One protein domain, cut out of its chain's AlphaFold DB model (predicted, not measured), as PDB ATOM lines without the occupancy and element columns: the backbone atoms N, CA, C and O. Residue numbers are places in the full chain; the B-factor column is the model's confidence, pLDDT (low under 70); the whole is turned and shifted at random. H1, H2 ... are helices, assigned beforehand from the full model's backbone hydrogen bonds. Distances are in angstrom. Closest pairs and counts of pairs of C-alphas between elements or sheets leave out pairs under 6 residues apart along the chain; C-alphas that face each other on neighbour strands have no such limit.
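What this domain is: This is residues 243 to 330 of the 811 residues of the protein "VirE protein" of Phocaeicola salanitronis (strain DSM 18170 / JCM 13657 / BL78) (UniProt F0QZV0). Short helices cross at steep angles in a rounded body, with H2 in the middle between two pairs: H3 and H4 on one side, H1 and H5 on the other. H2 packs on H4 and comes close to the other three, and residues 314 to 320 lead from the one pair over to the other. The printed part has 88 residues with five named helices, H1 to H5 in order along the chain, and no named strand; its class is all helix. It is compact, with a radius of gyration of the C-alphas of 12.1 A, and the C-alphas span 31 by 26 by 21 A.

Where its parts are: H1 takes residues 248 to 258, 15.2 A from first to last C-alpha, and begins at C-alpha 248 at (134.237, 107.536, 122.929). H2, residues 268 to 279, is 16.2 A long. H3, residues 287 to 293, is 10.1 A long. H4, residues 301 to 313, is the longest helix by residues and measures 18.1 A, beginning at C-alpha 301 at (137.738, 92.749, 111.221). H5, residues 321 to 328, is 10.6 A long and ends at C-alpha 328 at (137.291, 119.656, 125.345).

How they stand to each other: The centre of H2 is the nearest to the mean of the C-alphas, at 5.1 A. H2 touches H4, which meets it with residues 307 to 312 alone; their closest C-alphas, of Ser 277 and Ala 311, are 4.9 A apart, at a steep tilt of 49 degrees, the same way. H3 touches H4, with the C-alphas of Glu 287 and Ile 308 closest at 6.3 A, at a steep tilt of 58 degrees, opposite ways. H1 touches H5, with the C-alphas of Trp 255 and Ala 326 closest at 5.3 A, at a steep tilt of 54 degrees, opposite ways. H2 and H1 are close but not clearly touching, their closest C-alphas being those of Leu 275 and Ile 252, 7.9 A apart. H2 and H5 are close but not clearly touching too, with the C-alphas of His 278 and Met 323 closest at 6.2 A. H1 and H4 are apart, and so are H3 and H5. In H1, H2, H3, H4 and H5 every O i to N i+4 pair is within hydrogen-bond range.

The domain as a whole: The two C-alphas farthest apart, of Gly 245 and Gly 266, are 33.7 A apart, while those of Phe 243 and Cys 330, the first and last printed, are 10.5 A apart. The printed part has no cut, and the four links between helices are short. The mean pLDDT of the printed part is 83.5; residues 265 to 266 and 315 to 318 are under 70.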
ATOM      1  N   PHE A 243     135.978 107.819 128.037       83.69
ATOM      2  CA  PHE A 243     137.196 108.433 128.545       83.69
ATOM      3  C   PHE A 243     136.822 109.591 129.470       83.69
ATOM      4  O   PHE A 243     136.199 110.557 129.036       83.69
ATOM      5  N   LYS A 244     137.186 109.502 130.757       82.94
ATOM      6  CA  LYS A 244     136.876 110.529 131.775       82.94
ATOM      7  C   LYS A 244     135.388 110.935 131.820       82.94
ATOM      8  O   LYS A 244     135.066 112.102 132.008       82.94
ATOM      9  N   GLY A 245     134.488 109.965 131.645       77.31
ATOM     10  CA  GLY A 245     133.036 110.186 131.652       77.31
ATOM     11  C   GLY A 245     132.444 110.664 130.321       77.31
ATOM     12  O   GLY A 245     131.234 110.842 130.243       77.31
ATOM     13  N   ILE A 246     133.261 110.831 129.275       83.81
ATOM     14  CA  ILE A 246     132.815 111.196 127.927       83.81
ATOM     15  C   ILE A 246     132.779 109.941 127.045       83.81
ATOM     16  O   ILE A 246     133.823 109.296 126.892       83.81
ATOM     17  N   PRO A 247     131.633 109.588 126.436       88.06
ATOM     18  CA  PRO A 247     131.547 108.465 125.509       88.06
ATOM     19  C   PRO A 247     132.555 108.589 124.361       88.06
ATOM     20  O   PRO A 247     132.662 109.639 123.723       88.06
ATOM     21  N   TYR A 248     133.277 107.508 124.044       88.31
ATOM     22  CA  TYR A 248     134.237 107.536 122.929       88.31
ATOM     23  C   TYR A 248     133.570 107.881 121.593       88.31
ATOM     24  O   TYR A 248     134.193 108.533 120.758       88.31
ATOM     25  N   ALA A 249     132.302 107.506 121.404       85.62
ATOM     26  CA  ALA A 249     131.525 107.866 120.220       85.62
ATOM     27  C   ALA A 249     131.433 109.391 120.018       85.62
ATOM     28  O   ALA A 249     131.610 109.864 118.896       85.62
ATOM     29  N   ASP A 250     131.259 110.161 121.097       85.69
ATOM     30  CA  ASP A 250     131.162 111.624 121.038       85.69
ATOM     31  C   ASP A 250     132.515 112.254 120.692       85.69
ATOM     32  O   ASP A 250     132.600 113.135 119.832       85.69
ATOM     33  N   ILE A 251     133.597 111.740 121.289       90.00
ATOM     34  CA  ILE A 251     134.971 112.173 120.989       90.00
ATOM     35  C   ILE A 251     135.300 111.896 119.517       90.00
ATOM     36  O   ILE A 251     135.848 112.760 118.832       90.00
ATOM     37  N   ILE A 252     134.937 110.715 119.009       92.06
ATOM     38  CA  ILE A 252     135.156 110.316 117.614       92.06
ATOM     39  C   ILE A 252     134.344 111.203 116.662       92.06
ATOM     40  O   ILE A 252     134.884 111.674 115.660       92.06
ATOM     41  N   ALA A 253     133.081 111.489 116.982       86.25
ATOM     42  CA  ALA A 253     132.239 112.376 116.180       86.25
ATOM     43  C   ALA A 253     132.812 113.805 116.115       86.25
ATOM     44  O   ALA A 253     132.902 114.392 115.033       86.25
ATOM     45  N   ARG A 254     133.276 114.358 117.248       87.06
ATOM     46  CA  ARG A 254     133.947 115.671 117.277       87.06
ATOM     47  C   ARG A 254     135.270 115.665 116.528       87.06
ATOM     48  O   ARG A 254     135.574 116.625 115.826       87.06
ATOM     49  N   TRP A 255     136.029 114.581 116.624       92.88
ATOM     50  CA  TRP A 255     137.271 114.423 115.879       92.88
ATOM     51  C   TRP A 255     137.030 114.417 114.363       92.88
ATOM     52  O   TRP A 255     137.754 115.094 113.631       92.88
ATOM     53  N   PHE A 256     135.990 113.728 113.876       88.88
ATOM     54  CA  PHE A 256     135.614 113.783 112.458       88.88
ATOM     55  C   PHE A 256     135.171 115.187 112.045       88.88
ATOM     56  O   PHE A 256     135.623 115.680 111.016       88.88
ATOM     57  N   ALA A 257     134.384 115.888 112.868       85.50
ATOM     58  CA  ALA A 257     133.997 117.271 112.584       85.50
ATOM     59  C   ALA A 257     135.213 118.212 112.445       85.50
ATOM     60  O   ALA A 257     135.262 119.012 111.513       85.50
ATOM     61  N   LEU A 258     136.231 118.069 113.306       84.12
ATOM     62  CA  LEU A 258     137.479 118.847 113.240       84.12
ATOM     63  C   LEU A 258     138.387 118.463 112.056       84.12
ATOM     64  O   LEU A 258     139.276 119.227 111.689       84.12
ATOM     65  N   THR A 259     138.189 117.285 111.457       85.56
ATOM     66  CA  THR A 259     139.022 116.754 110.360       85.56
ATOM     67  C   THR A 259     138.308 116.732 109.005       85.56
ATOM     68  O   THR A 259     138.754 116.048 108.082       85.56
ATOM     69  N   GLY A 260     137.234 117.514 108.856       81.38
ATOM     70  CA  GLY A 260     136.525 117.687 107.584       81.38
ATOM     71  C   GLY A 260     135.426 116.655 107.311       81.38
ATOM     72  O   GLY A 260     135.067 116.453 106.157       81.38
ATOM     73  N   GLY A 261     134.896 116.004 108.350       83.62
ATOM     74  CA  GLY A 261     133.771 115.067 108.279       83.62
ATOM     75  C   GLY A 261     134.172 113.589 108.224       83.62
ATOM     76  O   GLY A 261     135.342 113.226 108.367       83.62
ATOM     77  N   GLU A 262     133.181 112.720 108.026       83.88
ATOM     78  CA  GLU A 262     133.366 111.267 107.894       83.88
ATOM     79  C   GLU A 262     134.212 110.896 106.654       83.88
ATOM     80  O   GLU A 262     134.354 111.706 105.734       83.88
ATOM     81  N   PRO A 263     134.864 109.719 106.631       85.00
ATOM     82  CA  PRO A 263     135.696 109.299 105.506       85.00
ATOM     83  C   PRO A 263     134.886 109.018 104.232       85.00
ATOM     84  O   PRO A 263     133.923 108.253 104.258       85.00
ATOM     85  N   VAL A 264     135.341 109.555 103.096       77.69
ATOM     86  CA  VAL A 264     134.793 109.262 101.755       77.69
ATOM     87  C   VAL A 264     135.538 108.079 101.100       77.69
ATOM     88  O   VAL A 264     136.660 107.729 101.480       77.69
ATOM     89  N   GLN A 265     134.917 107.421 100.113       54.69
ATOM     90  CA  GLN A 265     135.493 106.286  99.381       54.69
ATOM     91  C   GLN A 265     136.812 106.695  98.687       54.69
ATOM     92  O   GLN A 265     136.808 107.488  97.754       54.69
ATOM     93  N   GLY A 266     137.945 106.173  99.177       64.75
ATOM     94  CA  GLY A 266     139.304 106.501  98.710       64.75
ATOM     95  C   GLY A 266     140.255 106.983  99.815       64.75
ATOM     96  O   GLY A 266     141.433 106.652  99.778       64.75
ATOM     97  N   GLU A 267     139.746 107.667 100.848       79.94
ATOM     98  CA  GLU A 267     140.539 108.180 101.993       79.94
ATOM     99  C   GLU A 267     140.305 107.405 103.305       79.94
ATOM    100  O   GLU A 267     140.890 107.704 104.348       79.94
ATOM    101  N   ARG A 268     139.433 106.391 103.260       79.81
ATOM    102  CA  ARG A 268     138.951 105.635 104.423       79.81
ATOM    103  C   ARG A 268     140.069 105.079 105.307       79.81
ATOM    104  O   ARG A 268     140.027 105.265 106.522       79.81
ATOM    105  N   ASN A 269     141.054 104.408 104.714       81.88
ATOM    106  CA  ASN A 269     142.090 103.703 105.472       81.88
ATOM    107  C   ASN A 269     143.049 104.687 106.163       81.88
ATOM    108  O   ASN A 269     143.358 104.514 107.340       81.88
ATOM    109  N   ASP A 270     143.436 105.766 105.481       82.00
ATOM    110  CA  ASP A 270     144.326 106.793 106.038       82.00
ATOM    111  C   ASP A 270     143.648 107.573 107.173       82.00
ATOM    112  O   ASP A 270     144.252 107.831 108.219       82.00
ATOM    113  N   LYS A 271     142.363 107.913 107.007       87.88
ATOM    114  CA  LYS A 271     141.592 108.655 108.015       87.88
ATOM    115  C   LYS A 271     141.352 107.813 109.270       87.88
ATOM    116  O   LYS A 271     141.502 108.323 110.380       87.88
ATOM    117  N   LEU A 272     141.051 106.521 109.109       90.06
ATOM    118  CA  LEU A 272     140.901 105.587 110.229       90.06
ATOM    119  C   LEU A 272     142.231 105.293 110.928       90.06
ATOM    120  O   LEU A 272     142.266 105.253 112.157       90.06
ATOM    121  N   HIS A 273     143.334 105.157 110.187       90.50
ATOM    122  CA  HIS A 273     144.668 104.986 110.779       90.50
ATOM    123  C   HIS A 273     145.072 106.203 111.614       90.50
ATOM    124  O   HIS A 273     145.559 106.075 112.742       90.50
ATOM    125  N   ARG A 274     144.784 107.406 111.106       90.94
ATOM    126  CA  ARG A 274     145.006 108.658 111.833       90.94
ATOM    127  C   ARG A 274     144.125 108.765 113.079       90.94
ATOM    128  O   ARG A 274     144.616 109.195 114.123       90.94
ATOM    129  N   LEU A 275     142.862 108.344 112.992       92.56
ATOM    130  CA  LEU A 275     141.962 108.270 114.142       92.56
ATOM    131  C   LEU A 275     142.518 107.317 115.214       92.56
ATOM    132  O   LEU A 275     142.657 107.735 116.361       92.56
ATOM    133  N   ALA A 276     142.929 106.096 114.850       91.50
ATOM    134  CA  ALA A 276     143.566 105.139 115.766       91.50
ATOM    135  C   ALA A 276     144.827 105.724 116.425       91.50
ATOM    136  O   ALA A 276     144.994 105.669 117.645       91.50
ATOM    137  N   SER A 277     145.681 106.369 115.623       89.50
ATOM    138  CA  SER A 277     146.926 107.002 116.078       89.50
ATOM    139  C   SER A 277     146.697 108.126 117.090       89.50
ATOM    140  O   SER A 277     147.598 108.449 117.865       89.50
ATOM    141  N   HIS A 278     145.513 108.742 117.090       91.62
ATOM    142  CA  HIS A 278     145.131 109.760 118.063       91.62
ATOM    143  C   HIS A 278     144.378 109.153 119.259       91.62
ATOM    144  O   HIS A 278     144.631 109.553 120.395       91.62
ATOM    145  N   LEU A 279     143.480 108.187 119.032       90.25
ATOM    146  CA  LEU A 279     142.702 107.534 120.089       90.25
ATOM    147  C   LEU A 279     143.585 106.718 121.038       90.25
ATOM    148  O   LEU A 279     143.299 106.687 122.231       90.25
ATOM    149  N   ARG A 280     144.707 106.155 120.560       90.38
ATOM    150  CA  ARG A 280     145.653 105.390 121.397       90.38
ATOM    151  C   ARG A 280     146.148 106.141 122.641       90.38
ATOM    152  O   ARG A 280     146.529 105.511 123.619       90.38
ATOM    153  N   TYR A 281     146.126 107.479 122.627       87.56
ATOM    154  CA  TYR A 281     146.522 108.319 123.766       87.56
ATOM    155  C   TYR A 281     145.466 108.417 124.872       87.56
ATOM    156  O   TYR A 281     145.791 108.837 125.979       87.56
ATOM    157  N   ILE A 282     144.215 108.075 124.566       88.19
ATOM    158  CA  ILE A 282     143.093 108.058 125.513       88.19
ATOM    159  C   ILE A 282     142.544 106.647 125.749       88.19
ATOM    160  O   ILE A 282     141.580 106.483 126.490       88.19
ATOM    161  N   THR A 283     143.153 105.638 125.126       86.69
ATOM    162  CA  THR A 283     142.880 104.209 125.337       86.69
ATOM    163  C   THR A 283     144.107 103.451 125.860       86.69
ATOM    164  O   THR A 283     144.128 102.225 125.811       86.69
ATOM    165  N   ASP A 284     145.145 104.161 126.322       82.50
ATOM    166  CA  ASP A 284     146.406 103.598 126.837       82.50
ATOM    167  C   ASP A 284     147.083 102.587 125.889       82.50
ATOM    168  O   ASP A 284     147.657 101.584 126.309       82.50
ATOM    169  N   ASN A 285     147.025 102.859 124.582       84.56
ATOM    170  CA  ASN A 285     147.500 101.976 123.510       84.56
ATOM    171  C   ASN A 285     146.846 100.588 123.449       84.56
ATOM    172  O   ASN A 285     147.421  99.677 122.856       84.56
ATOM    173  N   ASN A 286     145.678 100.398 124.061       85.31
ATOM    174  CA  ASN A 286     145.011  99.105 124.058       85.31
ATOM    175  C   ASN A 286     144.308  98.855 122.708       85.31
ATOM    176  O   ASN A 286     143.298  99.491 122.389       85.31
ATOM    177  N   GLU A 287     144.851  97.919 121.925       88.88
ATOM    178  CA  GLU A 287     144.344  97.552 120.596       88.88
ATOM    179  C   GLU A 287     142.933  96.940 120.642       88.88
ATOM    180  O   GLU A 287     142.135  97.183 119.738       88.88
ATOM    181  N   GLU A 288     142.582  96.211 121.708       85.69
ATOM    182  CA  GLU A 288     141.248  95.614 121.876       85.69
ATOM    183  C   GLU A 288     140.183  96.691 122.107       85.69
ATOM    184  O   GLU A 288     139.103  96.632 121.518       85.69
ATOM    185  N   ILE A 289     140.509  97.717 122.903       85.44
ATOM    186  CA  ILE A 289     139.623  98.866 123.138       85.44
ATOM    187  C   ILE A 289     139.424  99.649 121.840       85.44
ATOM    188  O   ILE A 289     138.295  99.983 121.486       85.44
ATOM    189  N   LEU A 290     140.504  99.910 121.096       88.25
ATOM    190  CA  LEU A 290     140.433 100.604 119.805       88.25
ATOM    191  C   LEU A 290     139.568  99.846 118.795       88.25
ATOM    192  O   LEU A 290     138.757 100.462 118.104       88.25
ATOM    193  N   LEU A 291     139.685  98.516 118.754       89.25
ATOM    194  CA  LEU A 291     138.901  97.669 117.858       89.25
ATOM    195  C   LEU A 291     137.400  97.705 118.181       89.25
ATOM    196  O   LEU A 291     136.578  97.550 117.277       89.25
ATOM    197  N   GLN A 292     137.044  97.923 119.449       85.19
ATOM    198  CA  GLN A 292     135.657  98.033 119.900       85.19
ATOM    199  C   GLN A 292     135.050  99.417 119.630       85.19
ATOM    200  O   GLN A 292     133.888  99.495 119.236       85.19
ATOM    201  N   ILE A 293     135.809 100.504 119.814       88.75
ATOM    202  CA  ILE A 293     135.265 101.875 119.735       88.75
ATOM    203  C   ILE A 293     135.326 102.494 118.333       88.75
ATOM    204  O   ILE A 293     134.593 103.443 118.049       88.75
ATOM    205  N   MET A 294     136.211 102.012 117.454       90.06
ATOM    206  CA  MET A 294     136.413 102.623 116.141       90.06
ATOM    207  C   MET A 294     135.358 102.186 115.106       90.06
ATOM    208  O   MET A 294     135.072 100.994 114.969       90.06
ATOM    209  N   PRO A 295     134.821 103.119 114.297       86.75
ATOM    210  CA  PRO A 295     133.875 102.796 113.230       86.75
ATOM    211  C   PRO A 295     134.555 102.055 112.069       86.75
ATOM    212  O   PRO A 295     135.663 102.400 111.661       86.75
ATOM    213  N   ARG A 296     133.876 101.048 111.501       82.69
ATOM    214  CA  ARG A 296     134.466 100.144 110.492       82.69
ATOM    215  C   ARG A 296     134.376 100.643 109.046       82.69
ATOM    216  O   ARG A 296     135.210 100.262 108.238       82.69
ATOM    217  N   TYR A 297     133.369 101.446 108.688       84.06
ATOM    218  CA  TYR A 297     133.139 101.961 107.321       84.06
ATOM    219  C   TYR A 297     133.337 100.925 106.186       84.06
ATOM    220  O   TYR A 297     133.842 101.252 105.114       84.06
ATOM    221  N   GLY A 298     132.962  99.662 106.413       75.12
ATOM    222  CA  GLY A 298     133.104  98.574 105.437       75.12
ATOM    223  C   GLY A 298     134.497  97.930 105.344       75.12
ATOM    224  O   GLY A 298     134.773  97.297 104.329       75.12
ATOM    225  N   LEU A 299     135.379  98.119 106.335       80.31
ATOM    226  CA  LEU A 299     136.580  97.294 106.545       80.31
ATOM    227  C   LEU A 299     136.228  96.002 107.296       80.31
ATOM    228  O   LEU A 299     135.424  96.019 108.237       80.31
ATOM    229  N   GLY A 300     136.856  94.896 106.895       80.00
ATOM    230  CA  GLY A 300     136.781  93.623 107.610       80.00
ATOM    231  C   GLY A 300     137.461  93.692 108.983       80.00
ATOM    232  O   GLY A 300     138.262  94.582 109.262       80.00
ATOM    233  N   GLU A 301     137.160  92.741 109.869       81.06
ATOM    234  CA  GLU A 301     137.738  92.749 111.221       81.06
ATOM    235  C   GLU A 301     139.262  92.558 111.227       81.06
ATOM    236  O   GLU A 301     139.957  93.221 111.995       81.06
ATOM    237  N   GLU A 302     139.793  91.688 110.363       78.69
ATOM    238  CA  GLU A 302     141.244  91.476 110.243       78.69
ATOM    239  C   GLU A 302     141.965  92.711 109.690       78.69
ATOM    240  O   GLU A 302     143.026  93.082 110.192       78.69
ATOM    241  N   GLU A 303     141.355  93.412 108.731       81.06
ATOM    242  CA  GLU A 303     141.895  94.664 108.189       81.06
ATOM    243  C   GLU A 303     141.930  95.763 109.258       81.06
ATOM    244  O   GLU A 303     142.906  96.508 109.367       81.06
ATOM    245  N   MET A 304     140.892  95.832 110.096       87.56
ATOM    246  CA  MET A 304     140.820  96.782 111.204       87.56
ATOM    247  C   MET A 304     141.864  96.479 112.287       87.56
ATOM    248  O   MET A 304     142.518  97.400 112.778       87.56
ATOM    249  N   LYS A 305     142.080  95.194 112.614       87.81
ATOM    250  CA  LYS A 305     143.159  94.755 113.516       87.81
ATOM    251  C   LYS A 305     144.530  95.158 112.975       87.81
ATOM    252  O   LYS A 305     145.320  95.738 113.712       87.81
ATOM    253  N   GLY A 306     144.791  94.937 111.685       82.31
ATOM    254  CA  GLY A 306     146.049  95.338 111.046       82.31
ATOM    255  C   GLY A 306     146.287  96.854 111.072       82.31
ATOM    256  O   GLY A 306     147.388  97.311 111.385       82.31
ATOM    257  N   LEU A 307     145.246  97.647 110.803       91.94
ATOM    258  CA  LEU A 307     145.305  99.110 110.832       91.94
ATOM    259  C   LEU A 307     145.578  99.649 112.244       91.94
ATOM    260  O   LEU A 307     146.437 100.518 112.412       91.94
ATOM    261  N   ILE A 308     144.885  99.121 113.255       90.00
ATOM    262  CA  ILE A 308     145.076  99.505 114.659       90.00
ATOM    263  C   ILE A 308     146.471  99.105 115.135       90.00
ATOM    264  O   ILE A 308     147.175  99.938 115.699       90.00
ATOM    265  N   HIS A 309     146.917  97.886 114.830       88.69
ATOM    266  CA  HIS A 309     148.254  97.416 115.183       88.69
ATOM    267  C   HIS A 309     149.354  98.296 114.565       88.69
ATOM    268  O   HIS A 309     150.321  98.681 115.227       88.69
ATOM    269  N   SER A 310     149.179  98.714 113.307       86.25
ATOM    270  CA  SER A 310     150.069  99.681 112.654       86.25
ATOM    271  C   SER A 310     150.081 101.044 113.365       86.25
ATOM    272  O   SER A 310     151.141 101.643 113.550       86.25
ATOM    273  N   ALA A 311     148.922 101.541 113.801       85.94
ATOM    274  CA  ALA A 311     148.824 102.801 114.535       85.94
ATOM    275  C   ALA A 311     149.413 102.710 115.958       85.94
ATOM    276  O   ALA A 311     150.030 103.664 116.431       85.94
ATOM    277  N   CYS A 312     149.276 101.571 116.638       82.81
ATOM    278  CA  CYS A 312     149.762 101.335 118.002       82.81
ATOM    279  C   CYS A 312     151.261 101.006 118.081       82.81
ATOM    280  O   CYS A 312     151.899 101.304 119.093       82.81
ATOM    281  N   SER A 313     151.844 100.468 117.006       77.12
ATOM    282  CA  SER A 313     153.282 100.164 116.898       77.12
ATOM    283  C   SER A 313     154.154 101.383 116.549       77.12
ATOM    284  O   SER A 313     155.380 101.337 116.687       77.12
ATOM    285  N   ALA A 314     153.554 102.511 116.147       74.38
ATOM    286  CA  ALA A 314     154.279 103.753 115.886       74.38
ATOM    287  C   ALA A 314     154.819 104.403 117.180       74.38
ATOM    288  O   ALA A 314     154.186 104.362 118.235       74.38
ATOM    289  N   LYS A 315     155.973 105.078 117.094       68.94
ATOM    290  CA  LYS A 315     156.673 105.695 118.239       68.94
ATOM    291  C   LYS A 315     155.755 106.616 119.074       68.94
ATOM    292  O   LYS A 315     154.941 107.362 118.524       68.94
ATOM    293  N   TRP A 316     155.891 106.554 120.400       55.91
ATOM    294  CA  TRP A 316     155.101 107.348 121.351       55.91
ATOM    295  C   TRP A 316     155.604 108.798 121.419       55.91
ATOM    296  O   TRP A 316     156.808 109.041 121.496       55.91
ATOM    297  N   PHE A 317     154.679 109.754 121.415       68.88
ATOM    298  CA  PHE A 317     154.941 111.204 121.469       68.88
ATOM    299  C   PHE A 317     153.926 111.888 122.400       68.88
ATOM    300  O   PHE A 317     153.159 111.202 123.067       68.88
ATOM    301  N   THR A 318     153.895 113.219 122.476       64.44
ATOM    302  CA  THR A 318     152.841 113.957 123.197       64.44
ATOM    303  C   THR A 318     151.488 113.866 122.479       64.44
ATOM    304  O   THR A 318     151.439 113.716 121.256       64.44
ATOM    305  N   MET A 319     150.383 113.934 123.237       74.31
ATOM    306  CA  MET A 319     149.021 113.846 122.692       74.31
ATOM    307  C   MET A 319     148.802 114.925 121.611       74.31
ATOM    308  O   MET A 319     149.050 116.104 121.878       74.31
ATOM    309  N   PRO A 320     148.327 114.567 120.403       82.31
ATOM    310  CA  PRO A 320     148.039 115.540 119.356       82.31
ATOM    311  C   PRO A 320     147.025 116.593 119.825       82.31
ATOM    312  O   PRO A 320     145.969 116.236 120.344       82.31
ATOM    313  N   LYS A 321     147.305 117.884 119.579       81.62
ATOM    314  CA  LYS A 321     146.425 119.012 119.964       81.62
ATOM    315  C   LYS A 321     144.972 118.812 119.519       81.62
ATOM    316  O   LYS A 321     144.060 119.069 120.291       81.62
ATOM    317  N   LEU A 322     144.786 118.261 118.319       83.44
ATOM    318  CA  LEU A 322     143.477 117.966 117.734       83.44
ATOM    319  C   LEU A 322     142.662 116.955 118.566       83.44
ATOM    320  O   LEU A 322     141.447 117.072 118.653       83.44
ATOM    321  N   MET A 323     143.316 115.977 119.208       87.56
ATOM    322  CA  MET A 323     142.628 115.047 120.116       87.56
ATOM    323  C   MET A 323     142.269 115.730 121.443       87.56
ATOM    324  O   MET A 323     141.174 115.523 121.955       87.56
ATOM    325  N   GLY A 324     143.140 116.604 121.961       81.12
ATOM    326  CA  GLY A 324     142.825 117.436 123.128       81.12
ATOM    327  C   GLY A 324     141.606 118.337 122.897       81.12
ATOM    328  O   GLY A 324     140.718 118.401 123.741       81.12
ATOM    329  N   GLU A 325     141.525 118.961 121.723       85.06
ATOM    330  CA  GLU A 325     140.406 119.814 121.313       85.06
ATOM    331  C   GLU A 325     139.092 119.030 121.156       85.06
ATOM    332  O   GLU A 325     138.057 119.458 121.668       85.06
ATOM    333  N   ALA A 326     139.134 117.840 120.542       84.94
ATOM    334  CA  ALA A 326     137.964 116.965 120.423       84.94
ATOM    335  C   ALA A 326     137.376 116.579 121.794       84.94
ATOM    336  O   ALA A 326     136.157 116.548 121.951       84.94
ATOM    337  N   ILE A 327     138.227 116.340 122.800       85.06
ATOM    338  CA  ILE A 327     137.811 116.013 124.174       85.06
ATOM    339  C   ILE A 327     137.192 117.234 124.868       85.06
ATOM    340  O   ILE A 327     136.136 117.115 125.490       85.06
ATOM    341  N   SER A 328     137.807 118.416 124.745       81.12
ATOM    342  CA  SER A 328     137.291 119.656 125.345       81.12
ATOM    343  C   SER A 328     135.895 120.026 124.839       81.12
ATOM    344  O   SER A 328     135.079 120.522 125.612       81.12
ATOM    345  N   LEU A 329     135.592 119.733 123.571       80.94
ATOM    346  CA  LEU A 329     134.284 119.989 122.955       80.94
ATOM    347  C   LEU A 329     133.176 119.004 123.379       80.94
ATOM    348  O   LEU A 329     132.020 119.198 122.996       80.94
ATOM    349  N   CYS A 330     133.505 117.953 124.137       76.94
ATOM    350  CA  CYS A 330     132.554 116.930 124.574       76.94
ATOM    351  C   CYS A 330     132.143 117.031 126.056       76.94
ATOM    352  O   CYS A 330     131.332 116.226 126.502       76.94
TER     353      CYS A 330